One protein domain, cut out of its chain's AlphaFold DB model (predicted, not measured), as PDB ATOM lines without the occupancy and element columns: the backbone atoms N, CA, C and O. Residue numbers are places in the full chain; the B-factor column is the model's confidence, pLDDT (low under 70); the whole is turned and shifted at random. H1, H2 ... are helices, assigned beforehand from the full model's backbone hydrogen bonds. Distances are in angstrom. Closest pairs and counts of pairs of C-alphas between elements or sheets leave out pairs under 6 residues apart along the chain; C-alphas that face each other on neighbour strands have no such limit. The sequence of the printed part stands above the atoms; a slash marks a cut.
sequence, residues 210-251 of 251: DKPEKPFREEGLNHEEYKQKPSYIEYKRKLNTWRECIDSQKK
ATOM      1  N   ASP A 210     130.435 137.433 230.525       71.69
ATOM      2  CA  ASP A 210     130.771 137.106 229.144       71.69
ATOM      3  C   ASP A 210     130.021 135.861 228.661       71.69
ATOM      4  O   ASP A 210     129.957 134.832 229.339       71.69
ATOM      5  N   LYS A 211     129.496 135.939 227.433       79.75
ATOM      6  CA  LYS A 211     128.942 134.771 226.752       79.75
ATOM      7  C   LYS A 211     130.026 133.688 226.676       79.75
ATOM      8  O   LYS A 211     131.108 133.978 226.162       79.75
ATOM      9  N   PRO A 212     129.745 132.450 227.116       83.75
ATOM     10  CA  PRO A 212     130.745 131.395 227.120       83.75
ATOM     11  C   PRO A 212     131.241 131.110 225.703       83.75
ATOM     12  O   PRO A 212     130.477 131.155 224.733       83.75
ATOM     13  N   GLU A 213     132.531 130.820 225.592       85.38
ATOM     14  CA  GLU A 213     133.177 130.547 224.318       85.38
ATOM     15  C   GLU A 213     132.911 129.109 223.875       85.38
ATOM     16  O   GLU A 213     132.986 128.160 224.659       85.38
ATOM     17  N   LYS A 214     132.565 128.947 222.596       87.19
ATOM     18  CA  LYS A 214     132.326 127.628 222.017       87.19
ATOM     19  C   LYS A 214     133.678 126.933 221.815       87.19
ATOM     20  O   LYS A 214     134.518 127.500 221.121       87.19
ATOM     21  N   PRO A 215     133.881 125.710 222.335       88.56
ATOM     22  CA  PRO A 215     135.156 125.017 222.195       88.56
ATOM     23  C   PRO A 215     135.453 124.736 220.725       88.56
ATOM     24  O   PRO A 215     134.540 124.503 219.930       88.56
ATOM     25  N   PHE A 216     136.724 124.727 220.349       87.75
ATOM     26  CA  PHE A 216     137.114 124.412 218.981       87.75
ATOM     27  C   PHE A 216     136.725 122.970 218.613       87.75
ATOM     28  O   PHE A 216     136.782 122.064 219.447       87.75
ATOM     29  N   ARG A 217     136.306 122.756 217.361       87.19
ATOM     30  CA  ARG A 217     136.090 121.411 216.819       87.19
ATOM     31  C   ARG A 217     137.347 120.993 216.074       87.19
ATOM     32  O   ARG A 217     137.647 121.588 215.047       87.19
ATOM     33  N   GLU A 218     138.023 119.970 216.588       86.00
ATOM     34  CA  GLU A 218     139.168 119.339 215.925       86.00
ATOM     35  C   GLU A 218     138.842 118.948 214.479       86.00
ATOM     36  O   GLU A 218     137.719 118.546 214.152       86.00
ATOM     37  N   GLU A 219     139.837 119.099 213.611       78.38
ATOM     38  CA  GLU A 219     139.728 118.771 212.197       78.38
ATOM     39  C   GLU A 219     139.469 117.266 212.015       78.38
ATOM     40  O   GLU A 219     140.040 116.436 212.715       78.38
ATOM     41  N   GLY A 220     138.543 116.912 211.119       80.38
ATOM     42  CA  GLY A 220     138.120 115.523 210.894       80.38
ATOM     43  C   GLY A 220     137.040 114.986 211.845       80.38
ATOM     44  O   GLY A 220     136.439 113.962 211.538       80.38
ATOM     45  N   LEU A 221     136.713 115.680 212.943       84.00
ATOM     46  CA  LEU A 221     135.678 115.228 213.881       84.00
ATOM     47  C   LEU A 221     134.254 115.525 213.370       84.00
ATOM     48  O   LEU A 221     133.912 116.673 213.033       84.00
ATOM     49  N   ASN A 222     133.380 114.511 213.375       91.19
ATOM     50  CA  ASN A 222     131.976 114.680 212.998       91.19
ATOM     51  C   ASN A 222     131.277 115.675 213.947       91.19
ATOM     52  O   ASN A 222     131.600 115.788 215.128       91.19
ATOM     53  N   HIS A 223     130.313 116.437 213.426       83.25
ATOM     54  CA  HIS A 223     129.508 117.361 214.217       83.25
ATOM     55  C   HIS A 223     128.758 116.678 215.368       83.25
ATOM     56  O   HIS A 223     128.724 117.241 216.460       83.25
ATOM     57  N   GLU A 224     128.183 115.493 215.149       86.69
ATOM     58  CA  GLU A 224     127.443 114.792 216.205       86.69
ATOM     59  C   GLU A 224     128.381 114.243 217.283       86.69
ATOM     60  O   GLU A 224     128.122 114.436 218.467       86.69
ATOM     61  N   GLU A 225     129.530 113.688 216.897       83.38
ATOM     62  CA  GLU A 225     130.575 113.242 217.833       83.38
ATOM     63  C   GLU A 225     131.159 114.413 218.633       83.38
ATOM     64  O   GLU A 225     131.330 114.335 219.848       83.38
ATOM     65  N   TYR A 226     131.389 115.550 217.976       86.06
ATOM     66  CA  TYR A 226     131.820 116.783 218.627       86.06
ATOM     67  C   TYR A 226     130.827 117.262 219.693       86.06
ATOM     68  O   TYR A 226     131.255 117.754 220.735       86.06
ATOM     69  N   LYS A 227     129.512 117.094 219.481       85.81
ATOM     70  CA  LYS A 227     128.510 117.451 220.499       85.81
ATOM     71  C   LYS A 227     128.576 116.566 221.740       85.81
ATOM     72  O   LYS A 227     128.178 117.025 222.806       85.81
ATOM     73  N   GLN A 228     129.066 115.335 221.605       89.44
ATOM     74  CA  GLN A 228     129.238 114.413 222.727       89.44
ATOM     75  C   GLN A 228     130.528 114.678 223.516       89.44
ATOM     76  O   GLN A 228     130.697 114.133 224.606       89.44
ATOM     77  N   LYS A 229     131.448 115.524 223.017       89.56
ATOM     78  CA  LYS A 229     132.674 115.854 223.757       89.56
ATOM     79  C   LYS A 229     132.337 116.557 225.085       89.56
ATOM     80  O   LYS A 229     131.539 117.501 225.078       89.56
ATOM     81  N   PRO A 230     133.007 116.201 226.202       90.88
ATOM     82  CA  PRO A 230     132.772 116.824 227.507       90.88
ATOM     83  C   PRO A 230     132.870 118.354 227.483       90.88
ATOM     84  O   PRO A 230     132.028 119.039 228.060       90.88
ATOM     85  N   SER A 231     133.833 118.899 226.732       89.31
ATOM     86  CA  SER A 231     134.019 120.346 226.571       89.31
ATOM     87  C   SER A 231     132.819 121.034 225.914       89.31
ATOM     88  O   SER A 231     132.441 122.138 226.307       89.31
ATOM     89  N   TYR A 232     132.177 120.391 224.933       88.31
ATOM     90  CA  TYR A 232     130.984 120.931 224.283       88.31
ATOM     91  C   TYR A 232     129.752 120.846 225.183       88.31
ATOM     92  O   TYR A 232     128.963 121.793 225.228       88.31
ATOM     93  N   ILE A 233     129.595 119.741 225.915       88.94
ATOM     94  CA  ILE A 233     128.511 119.559 226.889       88.94
ATOM     95  C   ILE A 233     128.616 120.623 227.991       88.94
ATOM     96  O   ILE A 233     127.630 121.295 228.305       88.94
ATOM     97  N   GLU A 234     129.818 120.852 228.523       90.12
ATOM     98  CA  GLU A 234     130.067 121.885 229.527       90.12
ATOM     99  C   GLU A 234     129.782 123.293 228.982       90.12
ATOM    100  O   GLU A 234     129.100 124.085 229.639       90.12
ATOM    101  N   TYR A 235     130.232 123.591 227.757       90.81
ATOM    102  CA  TYR A 235     129.892 124.833 227.059       90.81
ATOM    103  C   TYR A 235     128.379 125.010 226.920       90.81
ATOM    104  O   TYR A 235     127.861 126.091 227.193       90.81
ATOM    105  N   LYS A 236     127.648 123.963 226.522       90.31
ATOM    106  CA  LYS A 236     126.189 124.012 226.378       90.31
ATOM    107  C   LYS A 236     125.494 124.310 227.697       90.31
ATOM    108  O   LYS A 236     124.595 125.148 227.708       90.31
ATOM    109  N   ARG A 237     125.938 123.691 228.794       90.94
ATOM    110  CA  ARG A 237     125.429 123.984 230.140       90.94
ATOM    111  C   ARG A 237     125.666 125.451 230.503       90.94
ATOM    112  O   ARG A 237     124.709 126.159 230.791       90.94
ATOM    113  N   LYS A 238     126.913 125.926 230.393       88.62
ATOM    114  CA  LYS A 238     127.281 127.330 230.655       88.62
ATOM    115  C   LYS A 238     126.477 128.305 229.790       88.62
ATOM    116  O   LYS A 238     126.028 129.336 230.278       88.62
ATOM    117  N   LEU A 239     126.269 127.980 228.513       87.31
ATOM    118  CA  LEU A 239     125.512 128.811 227.577       87.31
ATOM    119  C   LEU A 239     124.038 128.915 227.964       87.31
ATOM    120  O   LEU A 239     123.464 129.992 227.834       87.31
ATOM    121  N   ASN A 240     123.425 127.815 228.403       86.75
ATOM    122  CA  ASN A 240     122.034 127.819 228.842       86.75
ATOM    123  C   ASN A 240     121.869 128.654 230.118       86.75
ATOM    124  O   ASN A 240     121.035 129.550 230.122       86.75
ATOM    125  N   THR A 241     122.735 128.471 231.120       87.06
ATOM    126  CA  THR A 241     122.732 129.297 232.341       87.06
ATOM    127  C   THR A 241     122.939 130.781 232.030       87.06
ATOM    128  O   THR A 241     122.242 131.638 232.563       87.06
ATOM    129  N   TRP A 242     123.862 131.102 231.118       85.25
ATOM    130  CA  TRP A 242     124.077 132.479 230.678       85.25
ATOM    131  C   TRP A 242     122.825 133.060 230.001       85.25
ATOM    132  O   TRP A 242     122.448 134.193 230.280       85.25
ATOM    133  N   ARG A 243     122.137 132.285 229.151       82.19
ATOM    134  CA  ARG A 243     120.874 132.710 228.517       82.19
ATOM    135  C   ARG A 243     119.764 132.939 229.536       82.19
ATOM    136  O   ARG A 243     119.086 133.952 229.443       82.19
ATOM    137  N   GLU A 244     119.609 132.036 230.499       85.38
ATOM    138  CA  GLU A 244     118.620 132.160 231.574       85.38
ATOM    139  C   GLU A 244     118.849 133.424 232.406       85.38
ATOM    140  O   GLU A 244     117.894 134.140 232.693       85.38
ATOM    141  N   CYS A 245     120.107 133.747 232.720       81.25
ATOM    142  CA  CYS A 245     120.464 134.995 233.392       81.25
ATOM    143  C   CYS A 245     120.108 136.228 232.545       81.25
ATOM    144  O   CYS A 245     119.532 137.194 233.040       81.25
ATOM    145  N   ILE A 246     120.414 136.204 231.245       77.00
ATOM    146  CA  ILE A 246     120.083 137.318 230.350       77.00
ATOM    147  C   ILE A 246     118.570 137.508 230.248       77.00
ATOM    148  O   ILE A 246     118.087 138.636 230.234       77.00
ATOM    149  N   ASP A 247     117.814 136.418 230.156       76.25
ATOM    150  CA  ASP A 247     116.362 136.480 230.038       76.25
ATOM    151  C   ASP A 247     115.684 136.862 231.363       76.25
ATOM    152  O   ASP A 247     114.623 137.485 231.329       76.25
ATOM    153  N   SER A 248     116.291 136.573 232.522       76.50
ATOM    154  CA  SER A 248     115.796 137.045 233.822       76.50
ATOM    155  C   SER A 248     116.024 138.542 234.041       76.50
ATOM    156  O   SER A 248     115.183 139.178 234.665       76.50
ATOM    157  N   GLN A 249     117.086 139.121 233.474       66.50
ATOM    158  CA  GLN A 249     117.362 140.567 233.522       66.50
ATOM    159  C   GLN A 249     116.531 141.399 232.529       66.50
ATOM    160  O   GLN A 249     116.576 142.626 232.567       66.50
ATOM    161  N   LYS A 250     115.794 140.747 231.619       58.22
ATOM    162  CA  LYS A 250     114.867 141.401 230.675       58.22
ATOM    163  C   LYS A 250     113.429 141.515 231.195       58.22
ATOM    164  O   LYS A 250     112.619 142.141 230.514       58.22
ATOM    165  N   LYS A 251     113.098 140.839 232.300       41.12
ATOM    166  CA  LYS A 251     111.795 140.936 232.973       41.12
ATOM    167  C   LYS A 251     111.771 142.136 233.905       41.12
ATOM    168  O   LYS A 251     110.672 142.711 234.030       41.12
TER     169      LYS A 251
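Overview. This is residues 210 to 251 of the 251 residues of an uncharacterized protein of Flavobacteriales bacterium (UniProt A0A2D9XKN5). One long helix, H2, makes most of the length of a rod, with the short helix H1 set crosswise at its beginning; an extended stretch, residues 210 to 222, runs alongside H2 towards H1, and the chain folds back through H1 into H2. Residues 219 to 224 stick out at the turning end. The printed part has 42 residues with two named helices, H1 then H2, and no named strand; the class is all helix. It is loose, with a radius of gyration of the C-alphas of 12.7 A and spans of 42 by 15 by 13 A.

Arrangement. H2, residues 230 to 248, and H1, residues 223 to 228, are close but not clearly touching; their closest C-alphas, those of Ile 233 and Lys 227, are 6.7 A apart. Their lines stand about perpendicular, at 85 degrees. In both helices every O i to N i+4 pair is within hydrogen-bond range.

Along the chain. H2 measures 27.1 A from C-alpha 230 at (132.772, 116.824, 227.507) to C-alpha 248 at (115.796, 137.045, 233.822). H1 begins with C-alpha 223 at (129.508, 117.361, 214.217) and measures 9.0 A.

Size, cuts and confidence. The two C-alphas farthest apart, those of Gly 220 and Lys 251, are 42.7 A apart. The printed part has no cut, and the link from H1 to H2 is tight. Mean pLDDT of the printed part is 83.2; residues 249 to 251 are under 70.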